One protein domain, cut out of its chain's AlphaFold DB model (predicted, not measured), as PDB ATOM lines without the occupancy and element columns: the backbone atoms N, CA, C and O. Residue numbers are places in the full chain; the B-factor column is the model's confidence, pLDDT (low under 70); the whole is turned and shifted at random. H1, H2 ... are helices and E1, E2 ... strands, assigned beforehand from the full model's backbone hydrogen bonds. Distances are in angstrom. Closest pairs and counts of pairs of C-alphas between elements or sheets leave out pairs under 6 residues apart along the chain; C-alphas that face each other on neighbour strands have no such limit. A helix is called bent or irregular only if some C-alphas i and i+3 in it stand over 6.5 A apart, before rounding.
ATOM      1  N   MET A   3      -6.042  18.167 -36.597       74.75
ATOM      2  CA  MET A   3      -4.915  17.233 -36.573       74.75
ATOM      3  C   MET A   3      -4.223  17.131 -35.203       74.75
ATOM      4  O   MET A   3      -3.833  16.044 -34.783       74.75
ATOM      5  N   GLU A   4      -4.075  18.239 -34.478       79.81
ATOM      6  CA  GLU A   4      -3.475  18.226 -33.139       79.81
ATOM      7  C   GLU A   4      -4.423  17.654 -32.092       79.81
ATOM      8  O   GLU A   4      -4.001  16.859 -31.254       79.81
ATOM      9  N   GLN A   5      -5.718  17.965 -32.181       77.31
ATOM     10  CA  GLN A   5      -6.716  17.368 -31.293       77.31
ATOM     11  C   GLN A   5      -6.793  15.848 -31.483       77.31
ATOM     12  O   GLN A   5      -6.907  15.105 -30.509       77.31
ATOM     13  N   GLN A   6      -6.678  15.362 -32.722       74.25
ATOM     14  CA  GLN A   6      -6.634  13.927 -33.012       74.25
ATOM     15  C   GLN A   6      -5.375  13.254 -32.436       74.25
ATOM     16  O   GLN A   6      -5.468  12.140 -31.914       74.25
ATOM     17  N   LYS A   7      -4.214  13.926 -32.457       80.56
ATOM     18  CA  LYS A   7      -2.982  13.429 -31.812       80.56
ATOM     19  C   LYS A   7      -3.129  13.330 -30.293       80.56
ATOM     20  O   LYS A   7      -2.756  12.309 -29.719       80.56
ATOM     21  N   VAL A   8      -3.722  14.341 -29.657       79.94
ATOM     22  CA  VAL A   8      -3.987  14.339 -28.208       79.94
ATOM     23  C   VAL A   8      -4.940  13.205 -27.827       79.94
ATOM     24  O   VAL A   8      -4.643  12.450 -26.904       79.94
ATOM     25  N   ARG A   9      -6.038  13.012 -28.575       78.38
ATOM     26  CA  ARG A   9      -6.991  11.911 -28.332       78.38
ATOM     27  C   ARG A   9      -6.328  10.539 -28.439       78.38
ATOM     28  O   ARG A   9      -6.542   9.697 -27.573       78.38
ATOM     29  N   LYS A  10      -5.497  10.324 -29.466       76.38
ATOM     30  CA  LYS A  10      -4.751   9.066 -29.636       76.38
ATOM     31  C   LYS A  10      -3.774   8.819 -28.490       76.38
ATOM     32  O   LYS A  10      -3.718   7.703 -27.990       76.38
ATOM     33  N   LYS A  11      -3.052   9.853 -28.049       80.81
ATOM     34  CA  LYS A  11      -2.114   9.755 -26.925       80.81
ATOM     35  C   LYS A  11      -2.826   9.380 -25.621       80.81
ATOM     36  O   LYS A  11      -2.425   8.419 -24.977       80.81
ATOM     37  N   ILE A  12      -3.916  10.076 -25.283       76.38
ATOM     38  CA  ILE A  12      -4.706   9.792 -24.074       76.38
ATOM     39  C   ILE A  12      -5.265   8.369 -24.119       76.38
ATOM     40  O   ILE A  12      -5.189   7.662 -23.125       76.38
ATOM     41  N   LEU A  13      -5.782   7.926 -25.268       71.62
ATOM     42  CA  LEU A  13      -6.305   6.569 -25.427       71.62
ATOM     43  C   LEU A  13      -5.223   5.492 -25.242       71.62
ATOM     44  O   LEU A  13      -5.513   4.438 -24.686       71.62
ATOM     45  N   MET A  14      -3.991   5.749 -25.692       73.25
ATOM     46  CA  MET A  14      -2.855   4.836 -25.506       73.25
ATOM     47  C   MET A  14      -2.360   4.801 -24.054       73.25
ATOM     48  O   MET A  14      -1.949   3.749 -23.576       73.25
ATOM     49  N   GLU A  15      -2.412   5.930 -23.347       69.19
ATOM     50  CA  GLU A  15      -2.051   6.040 -21.924       69.19
ATOM     51  C   GLU A  15      -3.180   5.574 -20.986       69.19
ATOM     52  O   GLU A  15      -2.961   5.338 -19.795       69.19
ATOM     53  N   PHE A  16      -4.395   5.415 -21.511       68.62
ATOM     54  CA  PHE A  16      -5.568   5.006 -20.753       68.62
ATOM     55  C   PHE A  16      -5.499   3.525 -20.376       68.62
ATOM     56  O   PHE A  16      -5.937   2.628 -21.098       68.62
ATOM     57  N   ASN A  17      -4.976   3.259 -19.185       61.34
ATOM     58  CA  ASN A  17      -5.010   1.933 -18.597       61.34
ATOM     59  C   ASN A  17      -6.396   1.659 -17.989       61.34
ATOM     60  O   ASN A  17      -6.720   2.140 -16.902       61.34
ATOM     61  N   LYS A  18      -7.202   0.837 -18.670       57.09
ATOM     62  CA  LYS A  18      -8.530   0.395 -18.208       57.09
ATOM     63  C   LYS A  18      -8.497  -0.237 -16.806       57.09
ATOM     64  O   LYS A  18      -9.480  -0.143 -16.076       57.09
ATOM     65  N   ASN A  19      -7.365  -0.816 -16.400       54.88
ATOM     66  CA  ASN A  19      -7.203  -1.446 -15.089       54.88
ATOM     67  C   ASN A  19      -7.124  -0.419 -13.943       54.88
ATOM     68  O   ASN A  19      -7.396  -0.769 -12.799       54.88
ATOM     69  N   ASN A  20      -6.829   0.854 -14.239       54.62
ATOM     70  CA  ASN A  20      -6.854   1.935 -13.247       54.62
ATOM     71  C   ASN A  20      -8.275   2.431 -12.938       54.62
ATOM     72  O   ASN A  20      -8.480   3.068 -11.909       54.62
ATOM     73  N   LEU A  21      -9.260   2.146 -13.800       54.59
ATOM     74  CA  LEU A  21     -10.657   2.525 -13.563       54.59
ATOM     75  C   LEU A  21     -11.392   1.568 -12.626       54.59
ATOM     76  O   LEU A  21     -12.427   1.925 -12.073       54.59
ATOM     77  N   LEU A  22     -10.882   0.348 -12.475       50.72
ATOM     78  CA  LEU A  22     -11.546  -0.728 -11.750       50.72
ATOM     79  C   LEU A  22     -10.561  -1.443 -10.827       50.72
ATOM     80  O   LEU A  22     -10.516  -2.667 -10.779       50.72
ATOM     81  N   GLY A  44     -44.358   7.223  -9.585       94.06
ATOM     82  CA  GLY A  44     -44.879   7.182 -10.952       94.06
ATOM     83  C   GLY A  44     -45.257   8.557 -11.513       94.06
ATOM     84  O   GLY A  44     -45.577   8.647 -12.696       94.06
ATOM     85  N   ASP A  45     -45.177   9.615 -10.702       96.00
ATOM     86  CA  ASP A  45     -45.331  11.002 -11.127       96.00
ATOM     87  C   ASP A  45     -43.986  11.731 -11.042       96.00
ATOM     88  O   ASP A  45     -43.336  11.779  -9.997       96.00
ATOM     89  N   LEU A  46     -43.554  12.303 -12.168       93.00
ATOM     90  CA  LEU A  46     -42.246  12.949 -12.261       93.00
ATOM     91  C   LEU A  46     -42.136  14.170 -11.335       93.00
ATOM     92  O   LEU A  46     -41.069  14.401 -10.769       93.00
ATOM     93  N   GLY A  47     -43.213  14.945 -11.182       94.31
ATOM     94  CA  GLY A  47     -43.224  16.133 -10.330       94.31
ATOM     95  C   GLY A  47     -43.075  15.762  -8.858       94.31
ATOM     96  O   GLY A  47     -42.186  16.269  -8.177       94.31
ATOM     97  N   MET A  48     -43.875  14.801  -8.396       95.44
ATOM     98  CA  MET A  48     -43.790  14.277  -7.032       95.44
ATOM     99  C   MET A  48     -42.429  13.643  -6.741       95.44
ATOM    100  O   MET A  48     -41.882  13.841  -5.655       95.44
ATOM    101  N   ASP A  49     -41.858  12.911  -7.700       95.62
ATOM    102  CA  ASP A  49     -40.532  12.315  -7.543       95.62
ATOM    103  C   ASP A  49     -39.461  13.405  -7.363       95.62
ATOM    104  O   ASP A  49     -38.643  13.309  -6.444       95.62
ATOM    105  N   ILE A  50     -39.493  14.479  -8.165       94.06
ATOM    106  CA  ILE A  50     -38.585  15.633  -8.018       94.06
ATOM    107  C   ILE A  50     -38.734  16.273  -6.632       94.06
ATOM    108  O   ILE A  50     -37.727  16.499  -5.956       94.06
ATOM    109  N   ASP A  51     -39.965  16.511  -6.178       94.25
ATOM    110  CA  ASP A  51     -40.235  17.111  -4.869       94.25
ATOM    111  C   ASP A  51     -39.715  16.243  -3.717       94.25
ATOM    112  O   ASP A  51     -39.130  16.755  -2.756       94.25
ATOM    113  N   ILE A  52     -39.869  14.918  -3.814       94.81
ATOM    114  CA  ILE A  52     -39.298  13.972  -2.849       94.81
ATOM    115  C   ILE A  52     -37.776  14.122  -2.804       94.81
ATOM    116  O   ILE A  52     -37.219  14.237  -1.710       94.81
ATOM    117  N   TYR A  53     -37.093  14.161  -3.951       92.25
ATOM    118  CA  TYR A  53     -35.636  14.311  -3.981       92.25
ATOM    119  C   TYR A  53     -35.172  15.653  -3.409       92.25
ATOM    120  O   TYR A  53     -34.262  15.668  -2.579       92.25
ATOM    121  N   LEU A  54     -35.807  16.765  -3.787       92.56
ATOM    122  CA  LEU A  54     -35.475  18.094  -3.262       92.56
ATOM    123  C   LEU A  54     -35.674  18.163  -1.743       92.56
ATOM    124  O   LEU A  54     -34.827  18.693  -1.022       92.56
ATOM    125  N   LYS A  55     -36.757  17.565  -1.238       93.19
ATOM    126  CA  LYS A  55     -37.040  17.496   0.197       93.19
ATOM    127  C   LYS A  55     -36.007  16.663   0.950       93.19
ATOM    128  O   LYS A  55     -35.584  17.057   2.034       93.19
ATOM    129  N   GLU A  56     -35.613  15.509   0.419       92.75
ATOM    130  CA  GLU A  56     -34.594  14.664   1.049       92.75
ATOM    131  C   GLU A  56     -33.219  15.340   1.044       92.75
ATOM    132  O   GLU A  56     -32.514  15.276   2.047       92.75
ATOM    133  N   LEU A  57     -32.862  16.044  -0.030       91.62
ATOM    134  CA  LEU A  57     -31.640  16.846  -0.099       91.62
ATOM    135  C   LEU A  57     -31.629  17.956   0.961       91.62
ATOM    136  O   LEU A  57     -30.685  18.051   1.746       91.62
ATOM    137  N   SER A  58     -32.714  18.726   1.061       89.56
ATOM    138  CA  SER A  58     -32.826  19.813   2.040       89.56
ATOM    139  C   SER A  58     -32.795  19.311   3.490       89.56
ATOM    140  O   SER A  58     -32.081  19.859   4.326       89.56
ATOM    141  N   LYS A  59     -33.458  18.182   3.792       93.62
ATOM    142  CA  LYS A  59     -33.388  17.530   5.119       93.62
ATOM    143  C   LYS A  59     -31.967  17.172   5.560       93.62
ATOM    144  O   LYS A  59     -31.729  17.044   6.757       93.62
ATOM    145  N   ASN A  60     -31.054  16.961   4.615       90.25
ATOM    146  CA  ASN A  60     -29.661  16.613   4.884       90.25
ATOM    147  C   ASN A  60     -28.712  17.822   4.763       90.25
ATOM    148  O   ASN A  60     -27.501  17.628   4.735       90.25
ATOM    149  N   ASN A  61     -29.236  19.055   4.710       88.06
ATOM    150  CA  ASN A  61     -28.471  20.291   4.484       88.06
ATOM    151  C   ASN A  61     -27.711  20.306   3.143       88.06
ATOM    152  O   ASN A  61     -26.639  20.893   3.032       88.06
ATOM    153  N   MET A  62     -28.253  19.640   2.121       89.00
ATOM    154  CA  MET A  62     -27.665  19.543   0.782       89.00
ATOM    155  C   MET A  62     -28.554  20.249  -0.243       89.00
ATOM    156  O   MET A  62     -28.986  19.640  -1.219       89.00
ATOM    157  N   ASP A  63     -28.880  21.518  -0.008       87.19
ATOM    158  CA  ASP A  63     -29.841  22.235  -0.849       87.19
ATOM    159  C   ASP A  63     -29.404  22.299  -2.323       87.19
ATOM    160  O   ASP A  63     -28.249  22.582  -2.660       87.19
ATOM    161  N   ALA A  64     -30.363  22.054  -3.216       89.19
ATOM    162  CA  ALA A  64     -30.161  22.130  -4.654       89.19
ATOM    163  C   ALA A  64     -30.491  23.532  -5.182       89.19
ATOM    164  O   ALA A  64     -31.520  24.122  -4.854       89.19
ATOM    165  N   ILE A  65     -29.636  24.047  -6.060       89.12
ATOM    166  CA  ILE A  65     -29.850  25.283  -6.811       89.12
ATOM    167  C   ILE A  65     -30.206  24.895  -8.245       89.12
ATOM    168  O   ILE A  65     -29.418  24.226  -8.917       89.12
ATOM    169  N   VAL A  66     -31.375  25.326  -8.716       90.81
ATOM    170  CA  VAL A  66     -31.851  25.080 -10.083       90.81
ATOM    171  C   VAL A  66     -31.752  26.373 -10.884       90.81
ATOM    172  O   VAL A  66     -32.262  27.408 -10.462       90.81
ATOM    173  N   VAL A  67     -31.076  26.317 -12.030       91.62
ATOM    174  CA  VAL A  67     -30.912  27.448 -12.950       91.62
ATOM    175  C   VAL A  67     -31.554  27.087 -14.281       91.62
ATOM    176  O   VAL A  67     -31.175  26.084 -14.886       91.62
ATOM    177  N   ASP A  68     -32.500  27.906 -14.733       94.69
ATOM    178  CA  ASP A  68     -33.090  27.787 -16.064       94.69
ATOM    179  C   ASP A  68     -32.092  28.253 -17.132       94.69
ATOM    180  O   ASP A  68     -31.506  29.331 -17.038       94.69
ATOM    181  N   LEU A  69     -31.872  27.399 -18.125       95.06
ATOM    182  CA  LEU A  69     -30.995  27.611 -19.272       95.06
ATOM    183  C   LEU A  69     -31.760  27.475 -20.595       95.06
ATOM    184  O   LEU A  69     -31.154  27.264 -21.646       95.06
ATOM    185  N   THR A  70     -33.088  27.558 -20.549       94.50
ATOM    186  CA  THR A  70     -33.947  27.482 -21.727       94.50
ATOM    187  C   THR A  70     -33.605  28.610 -22.695       94.50
ATOM    188  O   THR A  70     -33.706  29.793 -22.370       94.50
ATOM    189  N   HIS A  71     -33.186  28.247 -23.910       93.12
ATOM    190  CA  HIS A  71     -32.919  29.228 -24.955       93.12
ATOM    191  C   HIS A  71     -34.251  29.737 -25.525       93.12
ATOM    192  O   HIS A  71     -35.041  28.909 -25.998       93.12
ATOM    193  N   PRO A  72     -34.500  31.062 -25.549       92.25
ATOM    194  CA  PRO A  72     -35.803  31.619 -25.919       92.25
ATOM    195  C   PRO A  72     -36.252  31.195 -27.323       92.25
ATOM    196  O   PRO A  72     -37.410  30.845 -27.514       92.25
ATOM    197  N   ASP A  73     -35.320  31.130 -28.277       92.12
ATOM    198  CA  ASP A  73     -35.640  30.787 -29.672       92.12
ATOM    199  C   ASP A  73     -35.784  29.277 -29.948       92.12
ATOM    200  O   ASP A  73     -36.331  28.890 -30.976       92.12
ATOM    201  N   ILE A  74     -35.273  28.412 -29.060       93.25
ATOM    202  CA  ILE A  74     -35.318  26.947 -29.238       93.25
ATOM    203  C   ILE A  74     -36.524  26.360 -28.494       93.25
ATOM    204  O   ILE A  74     -37.101  25.368 -28.935       93.25
ATOM    205  N   GLY A  75     -36.907  26.958 -27.358       90.94
ATOM    206  CA  GLY A  75     -38.092  26.566 -26.590       90.94
ATOM    207  C   GLY A  75     -37.995  25.207 -25.890       90.94
ATOM    208  O   GLY A  75     -39.009  24.694 -25.424       90.94
ATOM    209  N   ILE A  76     -36.801  24.605 -25.807       95.62
ATOM    210  CA  ILE A  76     -36.582  23.324 -25.120       95.62
ATOM    211  C   ILE A  76     -36.199  23.583 -23.654       95.62
ATOM    212  O   ILE A  76     -35.127  24.155 -23.416       95.62
ATOM    213  N   PRO A  77     -37.007  23.122 -22.674       94.12
ATOM    214  CA  PRO A  77     -36.719  23.300 -21.257       94.12
ATOM    215  C   PRO A  77     -35.392  22.652 -20.876       94.12
ATOM    216  O   PRO A  77     -35.221  21.438 -20.997       94.12
ATOM    217  N   THR A  78     -34.446  23.463 -20.416       95.56
ATOM    218  CA  THR A  78     -33.127  22.984 -20.000       95.56
ATOM    219  C   THR A  78     -32.770  23.603 -18.664       95.56
ATOM    220  O   THR A  78     -32.862  24.813 -18.505       95.56
ATOM    221  N   VAL A  79     -32.319  22.788 -17.711       95.06
ATOM    222  CA  VAL A  79     -31.921  23.266 -16.384       95.06
ATOM    223  C   VAL A  79     -30.526  22.790 -16.012       95.06
ATOM    224  O   VAL A  79     -30.095  21.699 -16.384       95.06
ATOM    225  N   ARG A  80     -29.823  23.601 -15.223       92.00
ATOM    226  CA  ARG A  80     -28.613  23.196 -14.510       92.00
ATOM    227  C   ARG A  80     -28.927  23.077 -13.029       92.00
ATOM    228  O   ARG A  80     -29.324  24.053 -12.402       92.00
ATOM    229  N   VAL A  81     -28.706  21.887 -12.481       90.94
ATOM    230  CA  VAL A  81     -28.851  21.611 -11.049       90.94
ATOM    231  C   VAL A  81     -27.467  21.601 -10.409       90.94
ATOM    232  O   VAL A  81     -26.553  20.939 -10.900       90.94
ATOM    233  N   ILE A  82     -27.304  22.360  -9.330       88.06
ATOM    234  CA  ILE A  82     -26.062  22.463  -8.563       88.06
ATOM    235  C   ILE A  82     -26.374  22.079  -7.119       88.06
ATOM    236  O   ILE A  82     -27.218  22.711  -6.493       88.06
ATOM    237  N   VAL A  83     -25.678  21.075  -6.585       88.81
ATOM    238  CA  VAL A  83     -25.752  20.681  -5.169       88.81
ATOM    239  C   VAL A  83     -24.362  20.903  -4.564       88.81
ATOM    240  O   VAL A  83     -23.481  20.078  -4.805       88.81
ATOM    241  N   PRO A  84     -24.114  22.029  -3.867       80.50
ATOM    242  CA  PRO A  84     -22.765  22.425  -3.448       80.50
ATOM    243  C   PRO A  84     -22.079  21.410  -2.529       80.50
ATOM    244  O   PRO A  84     -20.909  21.095  -2.723       80.50
ATOM    245  N   GLU A  85     -22.836  20.858  -1.582       79.56
ATOM    246  CA  GLU A  85     -22.345  19.926  -0.558       79.56
ATOM    247  C   GLU A  85     -22.232  18.475  -1.061       79.56
ATOM    248  O   GLU A  85     -21.853  17.565  -0.320       79.56
ATOM    249  N   LEU A  86     -22.582  18.216  -2.326       79.94
ATOM    250  CA  LEU A  86     -22.457  16.885  -2.901       79.94
ATOM    251  C   LEU A  86     -20.990  16.615  -3.242       79.94
ATOM    252  O   LEU A  86     -20.412  17.249  -4.125       79.94
ATOM    253  N   ILE A  87     -20.397  15.625  -2.573       66.44
ATOM    254  CA  ILE A  87     -19.031  15.180  -2.861       66.44
ATOM    255  C   ILE A  87     -18.973  14.692  -4.316       66.44
ATOM    256  O   ILE A  87     -19.415  13.591  -4.646       66.44
ATOM    257  N   SER A  88     -18.406  15.514  -5.199       58.03
ATOM    258  CA  SER A  88     -18.191  15.168  -6.604       58.03
ATOM    259  C   SER A  88     -17.007  14.212  -6.726       58.03
ATOM    260  O   SER A  88     -15.888  14.606  -7.052       58.03
ATOM    261  N   TYR A  89     -17.248  12.926  -6.487       48.84
ATOM    262  CA  TYR A  89     -16.252  11.875  -6.684       48.84
ATOM    263  C   TYR A  89     -16.214  11.424  -8.157       48.84
ATOM    264  O   TYR A  89     -16.453  10.267  -8.483       48.84
ATOM    265  N   SER A  90     -15.954  12.358  -9.078       49.09
ATOM    266  CA  SER A  90     -15.834  12.087 -10.525       49.09
ATOM    267  C   SER A  90     -14.408  12.265 -11.064       49.09
ATOM    268  O   SER A  90     -14.187  12.252 -12.272       49.09
ATOM    269  N   GLY A  91     -13.414  12.397 -10.177       44.38
ATOM    270  CA  GLY A  91     -11.992  12.424 -10.546       44.38
ATOM    271  C   GLY A  91     -11.490  13.749 -11.125       44.38
ATOM    272  O   GLY A  91     -10.317  13.851 -11.475       44.38
ATOM    273  N   ILE A  92     -12.334  14.780 -11.189       48.22
ATOM    274  CA  ILE A  92     -11.910  16.146 -11.495       48.22
ATOM    275  C   ILE A  92     -11.893  16.914 -10.171       48.22
ATOM    276  O   ILE A  92     -12.950  17.036  -9.549       48.22
ATOM    277  N   PRO A  93     -10.743  17.448  -9.719       46.16
ATOM    278  CA  PRO A  93     -10.743  18.423  -8.645       46.16
ATOM    279  C   PRO A  93     -11.496  19.655  -9.150       46.16
ATOM    280  O   PRO A  93     -10.958  20.473  -9.901       46.16
ATOM    281  N   LEU A  94     -12.775  19.765  -8.788       53.50
ATOM    282  CA  LEU A  94     -13.499  21.021  -8.894       53.50
ATOM    283  C   LEU A  94     -12.704  22.024  -8.064       53.50
ATOM    284  O   LEU A  94     -12.528  21.840  -6.862       53.50
ATOM    285  N   ARG A  95     -12.143  23.043  -8.724       51.59
ATOM    286  CA  ARG A  95     -11.400  24.084  -8.018       51.59
ATOM    287  C   ARG A  95     -12.366  24.756  -7.052       51.59
ATOM    288  O   ARG A  95     -13.308  25.412  -7.484       51.59
ATOM    289  N   GLU A  96     -12.090  24.611  -5.767       51.06
ATOM    290  CA  GLU A  96     -12.814  25.239  -4.661       51.06
ATOM    291  C   GLU A  96     -12.992  26.753  -4.884       51.06
ATOM    292  O   GLU A  96     -14.060  27.307  -4.643       51.06
ATOM    293  N   SER A  97     -12.010  27.409  -5.516       49.78
ATOM    294  CA  SER A  97     -12.084  28.820  -5.920       49.78
ATOM    295  C   SER A  97     -13.203  29.151  -6.917       49.78
ATOM    296  O   SER A  97     -13.701  30.275  -6.931       49.78
ATOM    297  N   PHE A  98     -13.629  28.194  -7.743       56.38
ATOM    298  CA  PHE A  98     -14.753  28.367  -8.663       56.38
ATOM    299  C   PHE A  98     -16.091  28.342  -7.914       56.38
ATOM    300  O   PHE A  98     -16.982  29.124  -8.234       56.38
ATOM    301  N   LEU A  99     -16.209  27.497  -6.882       55.66
ATOM    302  CA  LEU A  99     -17.388  27.432  -6.015       55.66
ATOM    303  C   LEU A  99     -17.479  28.666  -5.106       55.66
ATOM    304  O   LEU A  99     -18.535  29.287  -5.044       55.66
ATOM    305  N   ILE A 100     -16.361  29.097  -4.508       56.34
ATOM    306  CA  ILE A 100     -16.288  30.311  -3.674       56.34
ATOM    307  C   ILE A 100     -16.696  31.558  -4.469       56.34
ATOM    308  O   ILE A 100     -17.436  32.394  -3.957       56.34
ATOM    309  N   ASN A 101     -16.286  31.680  -5.734       56.84
ATOM    310  CA  ASN A 101     -16.709  32.801  -6.581       56.84
ATOM    311  C   ASN A 101     -18.220  32.792  -6.864       56.84
ATOM    312  O   ASN A 101     -18.848  33.850  -6.851       56.84
ATOM    313  N   ILE A 102     -18.814  31.617  -7.096       59.03
ATOM    314  CA  ILE A 102     -20.263  31.478  -7.315       59.03
ATOM    315  C   ILE A 102     -21.036  31.794  -6.022       59.03
ATOM    316  O   ILE A 102     -22.041  32.503  -6.061       59.03
ATOM    317  N   MET A 103     -20.551  31.326  -4.871       56.62
ATOM    318  CA  MET A 103     -21.179  31.558  -3.565       56.62
ATOM    319  C   MET A 103     -21.029  33.014  -3.094       56.62
ATOM    320  O   MET A 103     -22.009  33.621  -2.666       56.62
ATOM    321  N   GLY A 104     -19.855  33.628  -3.264       54.34
ATOM    322  CA  GLY A 104     -19.618  35.040  -2.942       54.34
ATOM    323  C   GLY A 104     -20.375  36.013  -3.858       54.34
ATOM    324  O   GLY A 104     -20.765  37.102  -3.431       54.34
ATOM    325  N   ALA A 105     -20.661  35.622  -5.106       52.28
ATOM    326  CA  ALA A 105     -21.555  36.384  -5.980       52.28
ATOM    327  C   ALA A 105     -23.005  36.390  -5.460       52.28
ATOM    328  O   ALA A 105     -23.692  37.410  -5.567       52.28
ATOM    329  N   LYS A 106     -23.453  35.288  -4.838       44.19
ATOM    330  CA  LYS A 106     -24.787  35.165  -4.229       44.19
ATOM    331  C   LYS A 106     -24.944  36.072  -3.001       44.19
ATOM    332  O   LYS A 106     -25.976  36.723  -2.864       44.19
ATOM    333  N   GLU A 107     -23.910  36.201  -2.167       47.88
ATOM    334  CA  GLU A 107     -23.915  37.133  -1.021       47.88
ATOM    335  C   GLU A 107     -23.972  38.608  -1.446       47.88
ATOM    336  O   GLU A 107     -24.627  39.418  -0.788       47.88
ATOM    337  N   LYS A 108     -23.328  38.972  -2.563       42.84
ATOM    338  CA  LYS A 108     -23.414  40.335  -3.116       42.84
ATOM    339  C   LYS A 108     -24.802  40.659  -3.663       42.84
ATOM    340  O   LYS A 108     -25.291  41.756  -3.422       42.84
ATOM    341  N   LEU A 109     -25.441  39.715  -4.354       42.28
ATOM    342  CA  LEU A 109     -26.806  39.875  -4.873       42.28
ATOM    343  C   LEU A 109     -27.836  40.059  -3.752       42.28
ATOM    344  O   LEU A 109     -28.738  40.876  -3.888       42.28
ATOM    345  N   HIS A 110     -27.657  39.383  -2.616       42.16
ATOM    346  CA  HIS A 110     -28.560  39.490  -1.466       42.16
ATOM    347  C   HIS A 110     -28.402  40.787  -0.646       42.16
ATOM    348  O   HIS A 110     -29.219  41.055   0.228       42.16
ATOM    349  N   ARG A 111     -27.345  41.578  -0.895       38.66
ATOM    350  CA  ARG A 111     -27.121  42.907  -0.285       38.66
ATOM    351  C   ARG A 111     -27.539  44.071  -1.189       38.66
ATOM    352  O   ARG A 111     -27.413  45.221  -0.781       38.66
ATOM    353  N   LEU A 112     -27.959  43.779  -2.419       40.41
ATOM    354  CA  LEU A 112     -28.355  44.762  -3.431       40.41
ATOM    355  C   LEU A 112     -29.880  44.826  -3.641       40.41
ATOM    356  O   LEU A 112     -30.326  45.609  -4.477       40.41
TER     357      LEU A 112
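Overview. This is residues 3 to 22 and 44 to 112 of the 113 residues of the protein "YcaO domain-containing protein" of Candidatus Bathyarchaeota archaeon (UniProt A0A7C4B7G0). Three separate helices are set around one small hairpin of strands, E1 and E2, which lies near the middle. No helix touches another; H1 stands off by itself on the far side from H2, beyond a cut, and after the hairpin residues 83 to 95 make a wide loop that folds back into H3. The turn of the hairpin sticks out at residues 71 to 76. The printed part has 89 residues with three named helices and two named strands, in the order H1, H2, E1, E2, H3; the sheet has the order E1 - E2, antiparallel, and the class is mostly helix. The whole is extended, with a radius of gyration of the C-alphas of 19.2 A, and the C-alphas span 48 by 41 by 37 A along their three main axes.

Along the chain. The printed part begins with H1, residues 3 to 15, whose first C-alpha, that of Met 3, is at (-4.915, 17.233, -36.573); H1 is 18.7 A long from first to last C-alpha. Residues 23 to 43 are not printed. H2, residues 46 to 59, is 20.0 A long and begins with C-alpha 46 at (-42.246, 12.949, -12.261). E1, residues 65 to 68, is 10.1 A long from first to last C-alpha. E2, residues 79 to 82, is 9.8 A long by the same measure. H3, residues 96 to 109, is 20.2 A long and ends with C-alpha 109 at (-26.806, 39.875, -4.873). H2 and H3, with 14 residues each, are the longest helices by residues.

Arrangement. E1 and E2 are a hairpin of antiparallel neighbours, with 161 degrees between their N-to-C directions. Among the C-alphas that face each other are those of Val 66 and Val 81, 4.7 A apart, and those of Asp 68 and Val 79, also 4.7 A apart. N 65 and O 82 are within hydrogen-bond range at 2.8 A, and so are N 80 and O 67 at 2.8 A. The link from E1 to E2 is short, with 10 residues, and its residues 71 to 76 stand free. The link from H2 to E1 is tight, with 5 residues. H2 and E2 are apart. E1 and H3 are apart, and so are H2 and H3. H1 is apart from H2, E1, E2 and H3. In H1, H2 and H3 every O i to N i+4 pair is within hydrogen-bond range. No helix is bent or irregular.

Size, cuts and confidence. The two C-alphas farthest apart, those of Met 14 and Leu 112, are 52.3 A from each other. The C-alphas of Leu 22 and Gly 44, on the two sides of the cut, are 34.3 A apart. The link from H1 to H2 is the link across the cut. Of the links that are printed whole, that from E2 to H3 is long, with 13 residues. The centre of E2 is nearest to the mean of the C-alphas, at 6.5 A, and that of H1 is farthest, at 26.5 A. Residues 3 to 22 stand free, of which 3 to 15 belong to H1; so do residues 44 to 52, of which 46 to 52 belong to H2. Residues 87 to 98, of which 96 to 98 belong to H3, stand free too, and so do residues 104 to 112, of which 104 to 109 belong to H3. The mean pLDDT of the printed part is 74.7. The model's confidence is low, under 70, in 34 residues, namely residues 15 to 22 and 87 to 112; the mean pLDDT is 52 in H3 and 93 in H2.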